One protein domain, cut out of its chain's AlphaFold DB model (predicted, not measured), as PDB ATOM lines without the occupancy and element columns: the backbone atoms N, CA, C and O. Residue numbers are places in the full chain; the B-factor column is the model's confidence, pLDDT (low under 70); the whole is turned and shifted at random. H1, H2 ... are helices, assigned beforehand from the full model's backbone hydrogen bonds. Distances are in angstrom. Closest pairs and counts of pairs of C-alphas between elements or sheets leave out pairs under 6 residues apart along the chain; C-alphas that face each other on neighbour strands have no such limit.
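What this domain is: This is residues 54 to 139 of the 139 residues of an uncharacterized protein of Mucilaginibacter rubeus (UniProt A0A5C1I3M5). What is the main shape? It is a long, narrow hairpin: the long helix H1 makes one side, and H2, H3 and the tail after residue 128 fold back along it. What makes it up? The 86 printed residues hold three named helices, H1, H2 and H3 in chain order, and no named strand: all helix. The whole is an extended rod of 64 by 21 by 11 A, with a radius of gyration of the C-alphas of 20.1 A.

Where its parts are: Where is the longest helix? H1, residues 54 to 96, runs 63.4 A from C-alpha 54 at (62.572, 68.009, 65.778). Where are the others? H2 is residues 98 to 110, 18.2 A; H3 is residues 112 to 128, 23.7 A, ending with C-alpha 128 at (54.576, 84.876, 47.757).

How they stand to each other: How do H1 and H2 stand? This helical hairpin touches through residues 90 to 94 and 100 to 105 alone, its closest C-alphas, of Thr 94 and Gly 101, 4.4 A apart. They run opposite ways at a steep tilt of 40 degrees. Where is H3? H3 and H1 are near each other; H2 and H3 meet only through their link. What of the backbones? Each O i to N i+4 pair is within hydrogen-bond range in H2 and H3, and 38 of 39 in H1.

The domain as a whole: How far does it reach? The farthest C-alphas, of Asn 97 and Lys 139, are 65.0 A apart. Is it unbroken? The printed part has no cut, and both links are tight. Where is pLDDT under 70? In residues 66 to 72 and 127 to 139.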
ATOM      1  N   PHE A  54      61.714  66.873  65.413       80.50
ATOM      2  CA  PHE A  54      62.572  68.009  65.778       80.50
ATOM      3  C   PHE A  54      63.641  68.317  64.722       80.50
ATOM      4  O   PHE A  54      63.671  69.421  64.180       80.50
ATOM      5  N   ALA A  55      64.452  67.323  64.347       82.12
ATOM      6  CA  ALA A  55      65.527  67.505  63.369       82.12
ATOM      7  C   ALA A  55      65.002  67.995  62.007       82.12
ATOM      8  O   ALA A  55      65.604  68.863  61.376       82.12
ATOM      9  N   SER A  56      63.840  67.492  61.575       77.88
ATOM     10  CA  SER A  56      63.206  67.919  60.322       77.88
ATOM     11  C   SER A  56      62.691  69.362  60.383       77.88
ATOM     12  O   SER A  56      62.858  70.112  59.419       77.88
ATOM     13  N   LYS A  57      62.123  69.778  61.526       79.94
ATOM     14  CA  LYS A  57      61.649  71.150  61.759       79.94
ATOM     15  C   LYS A  57      62.826  72.133  61.766       79.94
ATOM     16  O   LYS A  57      62.763  73.146  61.075       79.94
ATOM     17  N   VAL A  58      63.908  71.802  62.476       81.69
ATOM     18  CA  VAL A  58      65.121  72.635  62.558       81.69
ATOM     19  C   VAL A  58      65.785  72.768  61.191       81.69
ATOM     20  O   VAL A  58      66.025  73.883  60.734       81.69
ATOM     21  N   ARG A  59      66.010  71.651  60.490       80.25
ATOM     22  CA  ARG A  59      66.609  71.666  59.149       80.25
ATOM     23  C   ARG A  59      65.819  72.551  58.190       80.25
ATOM     24  O   ARG A  59      66.402  73.392  57.512       80.25
ATOM     25  N   ARG A  60      64.492  72.406  58.172       77.50
ATOM     26  CA  ARG A  60      63.617  73.212  57.315       77.50
ATOM     27  C   ARG A  60      63.681  74.701  57.661       77.50
ATOM     28  O   ARG A  60      63.679  75.524  56.753       77.50
ATOM     29  N   ALA A  61      63.746  75.056  58.944       75.56
ATOM     30  CA  ALA A  61      63.868  76.448  59.374       75.56
ATOM     31  C   ALA A  61      65.203  77.078  58.932       75.56
ATOM     32  O   ALA A  61      65.208  78.189  58.403       75.56
ATOM     33  N   VAL A  62      66.314  76.349  59.079       79.19
ATOM     34  CA  VAL A  62      67.653  76.806  58.665       79.19
ATOM     35  C   VAL A  62      67.745  76.951  57.145       79.19
ATOM     36  O   VAL A  62      68.213  77.976  56.651       79.19
ATOM     37  N   GLU A  63      67.252  75.963  56.391       77.69
ATOM     38  CA  GLU A  63      67.215  76.026  54.926       77.69
ATOM     39  C   GLU A  63      66.382  77.223  54.444       77.69
ATOM     40  O   GLU A  63      66.828  77.964  53.571       77.69
ATOM     41  N   LEU A  64      65.217  77.479  55.054       74.12
ATOM     42  CA  LEU A  64      64.382  78.639  54.722       74.12
ATOM     43  C   LEU A  64      65.093  79.971  54.991       74.12
ATOM     44  O   LEU A  64      65.073  80.852  54.132       74.12
ATOM     45  N   GLN A  65      65.749  80.129  56.145       70.19
ATOM     46  CA  GLN A  65      66.499  81.352  56.452       70.19
ATOM     47  C   GLN A  65      67.663  81.577  55.479       70.19
ATOM     48  O   GLN A  65      67.868  82.698  55.000       70.19
ATOM     49  N   ALA A  66      68.401  80.516  55.140       69.56
ATOM     50  CA  ALA A  66      69.490  80.590  54.173       69.56
ATOM     51  C   ALA A  66      68.982  81.040  52.793       69.56
ATOM     52  O   ALA A  66      69.569  81.939  52.182       69.56
ATOM     53  N   LEU A  67      67.857  80.471  52.351       66.94
ATOM     54  CA  LEU A  67      67.229  80.737  51.057       66.94
ATOM     55  C   LEU A  67      66.687  82.174  50.977       66.94
ATOM     56  O   LEU A  67      66.901  82.859  49.977       66.94
ATOM     57  N   LEU A  68      66.080  82.688  52.053       66.25
ATOM     58  CA  LEU A  68      65.636  84.087  52.143       66.25
ATOM     59  C   LEU A  68      66.814  85.075  52.064       66.25
ATOM     60  O   LEU A  68      66.743  86.075  51.338       66.25
ATOM     61  N   LYS A  69      67.925  84.788  52.756       64.06
ATOM     62  CA  LYS A  69      69.113  85.661  52.789       64.06
ATOM     63  C   LYS A  69      69.842  85.708  51.442       64.06
ATOM     64  O   LYS A  69      70.337  86.770  51.056       64.06
ATOM     65  N   THR A  70      69.894  84.596  50.705       64.12
ATOM     66  CA  THR A  70      70.517  84.554  49.367       64.12
ATOM     67  C   THR A  70      69.624  85.154  48.288       64.12
ATOM     68  O   THR A  70      70.095  86.000  47.525       64.12
ATOM     69  N   ASN A  71      68.336  84.801  48.259       69.06
ATOM     70  CA  ASN A  71      67.420  85.292  47.227       69.06
ATOM     71  C   ASN A  71      67.256  86.810  47.266       69.06
ATOM     72  O   ASN A  71      67.280  87.456  46.224       69.06
ATOM     73  N   THR A  72      67.153  87.407  48.455       67.50
ATOM     74  CA  THR A  72      66.965  88.862  48.573       67.50
ATOM     75  C   THR A  72      68.146  89.636  47.986       67.50
ATOM     76  O   THR A  72      67.952  90.594  47.242       67.50
ATOM     77  N   ARG A  73      69.380  89.185  48.251       70.56
ATOM     78  CA  ARG A  73      70.590  89.795  47.679       70.56
ATOM     79  C   ARG A  73      70.625  89.638  46.164       70.56
ATOM     80  O   ARG A  73      70.874  90.616  45.470       70.56
ATOM     81  N   PHE A  74      70.313  88.444  45.660       76.25
ATOM     82  CA  PHE A  74      70.260  88.180  44.225       76.25
ATOM     83  C   PHE A  74      69.250  89.083  43.506       76.25
ATOM     84  O   PHE A  74      69.597  89.702  42.502       76.25
ATOM     85  N   TYR A  75      68.032  89.224  44.036       76.88
ATOM     86  CA  TYR A  75      67.004  90.070  43.427       76.88
ATOM     87  C   TYR A  75      67.361  91.558  43.458       76.88
ATOM     88  O   TYR A  75      67.155  92.247  42.461       76.88
ATOM     89  N   ILE A  76      67.960  92.047  44.551       79.44
ATOM     90  CA  ILE A  76      68.467  93.427  44.618       79.44
ATOM     91  C   ILE A  76      69.568  93.638  43.573       79.44
ATOM     92  O   ILE A  76      69.532  94.619  42.833       79.44
ATOM     93  N   THR A  77      70.521  92.709  43.456       80.69
ATOM     94  CA  THR A  77      71.585  92.790  42.446       80.69
ATOM     95  C   THR A  77      71.023  92.748  41.024       80.69
ATOM     96  O   THR A  77      71.433  93.550  40.189       80.69
ATOM     97  N   ALA A  78      70.055  91.875  40.745       82.44
ATOM     98  CA  ALA A  78      69.400  91.796  39.441       82.44
ATOM     99  C   ALA A  78      68.663  93.097  39.086       82.44
ATOM    100  O   ALA A  78      68.772  93.578  37.958       82.44
ATOM    101  N   LEU A  79      67.971  93.708  40.054       84.62
ATOM    102  CA  LEU A  79      67.291  94.992  39.874       84.62
ATOM    103  C   LEU A  79      68.296  96.115  39.587       84.62
ATOM    104  O   LEU A  79      68.080  96.904  38.667       84.62
ATOM    105  N   LEU A  80      69.421  96.152  40.309       87.12
ATOM    106  CA  LEU A  80      70.499  97.114  40.059       87.12
ATOM    107  C   LEU A  80      71.101  96.958  38.658       87.12
ATOM    108  O   LEU A  80      71.300  97.959  37.973       87.12
ATOM    109  N   ILE A  81      71.345  95.724  38.205       90.50
ATOM    110  CA  ILE A  81      71.846  95.456  36.849       90.50
ATOM    111  C   ILE A  81      70.827  95.917  35.804       90.50
ATOM    112  O   ILE A  81      71.195  96.600  34.850       90.50
ATOM    113  N   PHE A  82      69.546  95.593  35.988       88.19
ATOM    114  CA  PHE A  82      68.487  96.017  35.074       88.19
ATOM    115  C   PHE A  82      68.398  97.547  34.975       88.19
ATOM    116  O   PHE A  82      68.371  98.099  33.873       88.19
ATOM    117  N   ALA A  83      68.419  98.239  36.118       88.19
ATOM    118  CA  ALA A  83      68.421  99.698  36.167       88.19
ATOM    119  C   ALA A  83      69.662 100.285  35.481       88.19
ATOM    120  O   ALA A  83      69.543 101.229  34.701       88.19
ATOM    121  N   PHE A  84      70.838  99.698  35.715       92.38
ATOM    122  CA  PHE A  84      72.084 100.128  35.089       92.38
ATOM    123  C   PHE A  84      72.013 100.028  33.562       92.38
ATOM    124  O   PHE A  84      72.251 101.016  32.875       92.38
ATOM    125  N   VAL A  85      71.593  98.878  33.026       91.75
ATOM    126  CA  VAL A  85      71.445  98.672  31.575       91.75
ATOM    127  C   VAL A  85      70.452  99.666  30.970       91.75
ATOM    128  O   VAL A  85      70.730 100.247  29.921       91.75
ATOM    129  N   ALA A  86      69.320  99.906  31.637       87.06
ATOM    130  CA  ALA A  86      68.319 100.863  31.171       87.06
ATOM    131  C   ALA A  86      68.869 102.301  31.118       87.06
ATOM    132  O   ALA A  86      68.677 103.002  30.122       87.06
ATOM    133  N   VAL A  87      69.593 102.729  32.159       89.31
ATOM    134  CA  VAL A  87      70.210 104.063  32.228       89.31
ATOM    135  C   VAL A  87      71.300 104.216  31.169       89.31
ATOM    136  O   VAL A  87      71.297 105.201  30.431       89.31
ATOM    137  N   THR A  88      72.203 103.242  31.045       90.50
ATOM    138  CA  THR A  88      73.277 103.275  30.045       90.50
ATOM    139  C   THR A  88      72.714 103.279  28.625       90.50
ATOM    140  O   THR A  88      73.161 104.074  27.801       90.50
ATOM    141  N   GLY A  89      71.695 102.460  28.342       86.81
ATOM    142  CA  GLY A  89      71.025 102.432  27.041       86.81
ATOM    143  C   GLY A  89      70.385 103.774  26.682       86.81
ATOM    144  O   GLY A  89      70.582 104.276  25.574       86.81
ATOM    145  N   TYR A  90      69.693 104.408  27.632       86.44
ATOM    146  CA  TYR A  90      69.145 105.754  27.444       86.44
ATOM    147  C   TYR A  90      70.238 106.800  27.181       86.44
ATOM    148  O   TYR A  90      70.119 107.614  26.260       86.44
ATOM    149  N   PHE A  91      71.320 106.773  27.960       87.62
ATOM    150  CA  PHE A  91      72.417 107.729  27.820       87.62
ATOM    151  C   PHE A  91      73.097 107.598  26.451       87.62
ATOM    152  O   PHE A  91      73.334 108.595  25.771       87.62
ATOM    153  N   MET A  92      73.323 106.361  26.004       88.06
ATOM    154  CA  MET A  92      73.929 106.061  24.710       88.06
ATOM    155  C   MET A  92      73.043 106.513  23.543       88.06
ATOM    156  O   MET A  92      73.535 107.156  22.617       88.06
ATOM    157  N   LEU A  93      71.728 106.275  23.620       86.38
ATOM    158  CA  LEU A  93      70.767 106.782  22.634       86.38
ATOM    159  C   LEU A  93      70.766 108.312  22.572       86.38
ATOM    160  O   LEU A  93      70.752 108.877  21.482       86.38
ATOM    161  N   THR A  94      70.841 108.981  23.722       85.69
ATOM    162  CA  THR A  94      70.806 110.449  23.811       85.69
ATOM    163  C   THR A  94      72.073 111.105  23.255       85.69
ATOM    164  O   THR A  94      71.988 112.182  22.662       85.69
ATOM    165  N   ILE A  95      73.240 110.465  23.412       86.88
ATOM    166  CA  ILE A  95      74.510 110.933  22.833       86.88
ATOM    167  C   ILE A  95      74.479 110.853  21.302       86.88
ATOM    168  O   ILE A  95      74.938 111.779  20.638       86.88
ATOM    169  N   VAL A  96      73.942 109.764  20.744       86.94
ATOM    170  CA  VAL A  96      73.904 109.549  19.288       86.94
ATOM    171  C   VAL A  96      72.817 110.397  18.630       86.94
ATOM    172  O   VAL A  96      73.063 111.041  17.613       86.94
ATOM    173  N   ASN A  97      71.611 110.411  19.199       85.81
ATOM    174  CA  ASN A  97      70.498 111.213  18.709       85.81
ATOM    175  C   ASN A  97      69.572 111.618  19.868       85.81
ATOM    176  O   ASN A  97      68.828 110.803  20.419       85.81
ATOM    177  N   LYS A  98      69.557 112.917  20.188       82.94
ATOM    178  CA  LYS A  98      68.710 113.475  21.253       82.94
ATOM    179  C   LYS A  98      67.216 113.199  21.046       82.94
ATOM    180  O   LYS A  98      66.507 112.991  22.029       82.94
ATOM    181  N   GLU A  99      66.731 113.149  19.803       85.19
ATOM    182  CA  GLU A  99      65.330 112.811  19.517       85.19
ATOM    183  C   GLU A  99      65.022 111.344  19.813       85.19
ATOM    184  O   GLU A  99      63.968 111.041  20.369       85.19
ATOM    185  N   ALA A 100      65.957 110.435  19.520       79.75
ATOM    186  CA  ALA A 100      65.810 109.017  19.842       79.75
ATOM    187  C   ALA A 100      65.761 108.786  21.363       79.75
ATOM    188  O   ALA A 100      64.947 107.995  21.842       79.75
ATOM    189  N   GLY A 101      66.572 109.526  22.129       80.38
ATOM    190  CA  GLY A 101      66.504 109.541  23.595       80.38
ATOM    191  C   GLY A 101      65.143 110.017  24.116       80.38
ATOM    192  O   GLY A 101      64.512 109.334  24.925       80.38
ATOM    193  N   ASN A 102      64.637 111.142  23.600       85.56
ATOM    194  CA  ASN A 102      63.318 111.664  23.978       85.56
ATOM    195  C   ASN A 102      62.172 110.712  23.605       85.56
ATOM    196  O   ASN A 102      61.244 110.529  24.395       85.56
ATOM    197  N   LEU A 103      62.242 110.067  22.437       85.31
ATOM    198  CA  LEU A 103      61.280 109.044  22.034       85.31
ATOM    199  C   LEU A 103      61.297 107.858  23.000       85.31
ATOM    200  O   LEU A 103      60.236 107.465  23.483       85.31
ATOM    201  N   ALA A 104      62.476 107.342  23.354       81.69
ATOM    202  CA  ALA A 104      62.608 106.254  24.321       81.69
ATOM    203  C   ALA A 104      62.009 106.621  25.691       81.69
ATOM    204  O   ALA A 104      61.214 105.856  26.240       81.69
ATOM    205  N   LEU A 105      62.301 107.821  26.209       84.06
ATOM    206  CA  LEU A 105      61.694 108.325  27.446       84.06
ATOM    207  C   LEU A 105      60.172 108.436  27.347       84.06
ATOM    208  O   LEU A 105      59.461 108.036  28.269       84.06
ATOM    209  N   SER A 106      59.661 108.948  26.226       87.00
ATOM    210  CA  SER A 106      58.221 109.099  26.011       87.00
ATOM    211  C   SER A 106      57.500 107.747  26.001       87.00
ATOM    212  O   SER A 106      56.422 107.619  26.579       87.00
ATOM    213  N   VAL A 107      58.122 106.716  25.420       86.06
ATOM    214  CA  VAL A 107      57.602 105.344  25.395       86.06
ATOM    215  C   VAL A 107      57.601 104.756  26.804       86.06
ATOM    216  O   VAL A 107      56.574 104.241  27.244       86.06
ATOM    217  N   ILE A 108      58.700 104.897  27.547       85.62
ATOM    218  CA  ILE A 108      58.797 104.437  28.941       85.62
ATOM    219  C   ILE A 108      57.719 105.107  29.808       85.62
ATOM    220  O   ILE A 108      57.011 104.431  30.554       85.62
ATOM    221  N   LEU A 109      57.532 106.423  29.670       86.56
ATOM    222  CA  LEU A 109      56.518 107.181  30.409       86.56
ATOM    223  C   LEU A 109      55.088 106.817  29.996       86.56
ATOM    224  O   LEU A 109      54.201 106.760  30.851       86.56
ATOM    225  N   LYS A 110      54.857 106.533  28.710       91.31
ATOM    226  CA  LYS A 110      53.556 106.081  28.199       91.31
ATOM    227  C   LYS A 110      53.164 104.729  28.794       91.31
ATOM    228  O   LYS A 110      52.016 104.552  29.193       91.31
ATOM    229  N   TYR A 111      54.117 103.808  28.920       89.44
ATOM    230  CA  TYR A 111      53.901 102.471  29.481       89.44
ATOM    231  C   TYR A 111      54.252 102.359  30.972       89.44
ATOM    232  O   TYR A 111      54.372 101.250  31.492       89.44
ATOM    233  N   LYS A 112      54.348 103.483  31.699       87.62
ATOM    234  CA  LYS A 112      54.698 103.498  33.131       87.62
ATOM    235  C   LYS A 112      53.823 102.576  33.984       87.62
ATOM    236  O   LYS A 112      54.319 101.937  34.901       87.62
ATOM    237  N   TRP A 113      52.535 102.465  33.657       88.75
ATOM    238  CA  TRP A 113      51.601 101.592  34.373       88.75
ATOM    239  C   TRP A 113      51.857 100.108  34.110       88.75
ATOM    240  O   TRP A 113      51.741  99.301  35.027       88.75
ATOM    241  N   LEU A 114      52.260  99.754  32.886       87.50
ATOM    242  CA  LEU A 114      52.651  98.390  32.533       87.50
ATOM    243  C   LEU A 114      53.941  97.995  33.270       87.50
ATOM    244  O   LEU A 114      54.029  96.900  33.820       87.50
ATOM    245  N   LEU A 115      54.907  98.916  33.341       85.12
ATOM    246  CA  LEU A 115      56.142  98.739  34.111       85.12
ATOM    247  C   LEU A 115      55.868  98.599  35.612       85.12
ATOM    248  O   LEU A 115      56.418  97.702  36.246       85.12
ATOM    249  N   LEU A 116      54.988  99.434  36.176       87.31
ATOM    250  CA  LEU A 116      54.574  99.327  37.578       87.31
ATOM    251  C   LEU A 116      53.865  98.003  37.865       87.31
ATOM    252  O   LEU A 116      54.144  97.392  38.890       87.31
ATOM    253  N   MET A 117      53.003  97.526  36.963       89.94
ATOM    254  CA  MET A 117      52.376  96.203  37.072       89.94
ATOM    255  C   MET A 117      53.411  95.077  37.050       89.94
ATOM    256  O   MET A 117      53.350  94.174  37.882       89.94
ATOM    257  N   GLY A 118      54.387  95.135  36.140       85.56
ATOM    258  CA  GLY A 118      55.482  94.164  36.086       85.56
ATOM    259  C   GLY A 118      56.310  94.160  37.371       85.56
ATOM    260  O   GLY A 118      56.567  93.098  37.934       85.56
ATOM    261  N   LEU A 119      56.648  95.344  37.888       85.06
ATOM    262  CA  LEU A 119      57.376  95.494  39.147       85.06
ATOM    263  C   LEU A 119      56.558  94.990  40.343       85.06
ATOM    264  O   LEU A 119      57.080  94.256  41.175       85.06
ATOM    265  N   ALA A 120      55.270  95.329  40.415       85.19
ATOM    266  CA  ALA A 120      54.371  94.862  41.465       85.19
ATOM    267  C   ALA A 120      54.193  93.341  41.424       85.19
ATOM    268  O   ALA A 120      54.184  92.699  42.468       85.19
ATOM    269  N   THR A 121      54.115  92.752  40.229       84.25
ATOM    270  CA  THR A 121      54.053  91.296  40.046       84.25
ATOM    271  C   THR A 121      55.358  90.639  40.482       84.25
ATOM    272  O   THR A 121      55.332  89.628  41.174       84.25
ATOM    273  N   PHE A 122      56.502  91.230  40.139       80.38
ATOM    274  CA  PHE A 122      57.815  90.741  40.553       80.38
ATOM    275  C   PHE A 122      57.991  90.779  42.079       80.38
ATOM    276  O   PHE A 122      58.368  89.776  42.682       80.38
ATOM    277  N   ILE A 123      57.633  91.898  42.718       79.31
ATOM    278  CA  ILE A 123      57.629  92.032  44.184       79.31
ATOM    279  C   ILE A 123      56.619  91.058  44.802       79.31
ATOM    280  O   ILE A 123      56.923  90.392  45.787       79.31
ATOM    281  N   GLY A 124      55.435  90.927  44.204       79.19
ATOM    282  CA  GLY A 124      54.409  89.981  44.628       79.19
ATOM    283  C   GLY A 124      54.921  88.544  44.620       79.19
ATOM    284  O   GLY A 124      54.792  87.856  45.623       79.19
ATOM    285  N   LEU A 125      55.580  88.108  43.545       76.75
ATOM    286  CA  LEU A 125      56.208  86.786  43.460       76.75
ATOM    287  C   LEU A 125      57.321  86.602  44.498       76.75
ATOM    288  O   LEU A 125      57.451  85.520  45.068       76.75
ATOM    289  N   GLN A 126      58.093  87.653  44.784       70.06
ATOM    290  CA  GLN A 126      59.113  87.616  45.830       70.06
ATOM    291  C   GLN A 126      58.497  87.445  47.229       70.06
ATOM    292  O   GLN A 126      59.044  86.697  48.036       70.06
ATOM    293  N   LEU A 127      57.361  88.094  47.502       68.50
ATOM    294  CA  LEU A 127      56.632  87.987  48.773       68.50
ATOM    295  C   LEU A 127      55.838  86.676  48.902       68.50
ATOM    296  O   LEU A 127      55.701  86.152  50.002       68.50
ATOM    297  N   PHE A 128      55.317  86.142  47.792       68.19
ATOM    298  CA  PHE A 128      54.576  84.876  47.757       68.19
ATOM    299  C   PHE A 128      55.474  83.638  47.800       68.19
ATOM    300  O   PHE A 128      54.965  82.534  47.995       68.19
ATOM    301  N   ASN A 129      56.793  83.793  47.655       58.34
ATOM    302  CA  ASN A 129      57.731  82.734  48.000       58.34
ATOM    303  C   ASN A 129      57.664  82.540  49.527       58.34
ATOM    304  O   ASN A 129      58.078  83.438  50.261       58.34
ATOM    305  N   PRO A 130      57.069  81.445  50.026       51.34
ATOM    306  CA  PRO A 130      56.532  81.396  51.376       51.34
ATOM    307  C   PRO A 130      57.639  81.577  52.415       51.34
ATOM    308  O   PRO A 130      58.409  80.656  52.693       51.34
ATOM    309  N   SER A 131      57.651  82.732  53.079       49.81
ATOM    310  CA  SER A 131      58.002  82.778  54.491       49.81
ATOM    311  C   SER A 131      56.976  81.900  55.206       49.81
ATOM    312  O   SER A 131      55.832  82.287  55.441       49.81
ATOM    313  N   VAL A 132      57.336  80.634  55.444       49.12
ATOM    314  CA  VAL A 132      56.479  79.713  56.197       49.12
ATOM    315  C   VAL A 132      56.165  80.394  57.535       49.12
ATOM    316  O   VAL A 132      57.097  80.789  58.234       49.12
ATOM    317  N   PRO A 133      54.880  80.575  57.878       48.28
ATOM    318  CA  PRO A 133      54.479  81.372  59.025       48.28
ATOM    319  C   PRO A 133      55.040  80.762  60.312       48.28
ATOM    320  O   PRO A 133      54.812  79.582  60.594       48.28
ATOM    321  N   GLU A 134      55.712  81.591  61.117       49.53
ATOM    322  CA  GLU A 134      56.250  81.272  62.455       49.53
ATOM    323  C   GLU A 134      55.234  80.569  63.375       49.53
ATOM    324  O   GLU A 134      55.599  79.854  64.306       49.53
ATOM    325  N   LYS A 135      53.937  80.694  63.075       43.00
ATOM    326  CA  LYS A 135      52.823  80.156  63.862       43.00
ATOM    327  C   LYS A 135      52.796  78.623  64.003       43.00
ATOM    328  O   LYS A 135      52.090  78.126  64.873       43.00
ATOM    329  N   ASN A 136      53.556  77.872  63.201       41.78
ATOM    330  CA  ASN A 136      53.592  76.402  63.270       41.78
ATOM    331  C   ASN A 136      54.817  75.822  64.003       41.78
ATOM    332  O   ASN A 136      54.971  74.601  64.049       41.78
ATOM    333  N   LEU A 137      55.692  76.662  64.565       45.38
ATOM    334  CA  LEU A 137      56.858  76.201  65.334       45.38
ATOM    335  C   LEU A 137      56.583  76.080  66.843       45.38
ATOM    336  O   LEU A 137      57.328  75.391  67.528       45.38
ATOM    337  N   ALA A 138      55.492  76.678  67.339       41.69
ATOM    338  CA  ALA A 138      55.125  76.707  68.760       41.69
ATOM    339  C   ALA A 138      53.981  75.740  69.152       41.69
ATOM    340  O   ALA A 138      53.351  75.925  70.191       41.69
ATOM    341  N   LYS A 139      53.681  74.730  68.325       34.44
ATOM    342  CA  LYS A 139      52.759  73.635  68.669       34.44
ATOM    343  C   LYS A 139      53.359  72.265  68.364       34.44
ATOM    344  O   LYS A 139      54.082  72.117  67.342       34.44
TER     345      LYS A 139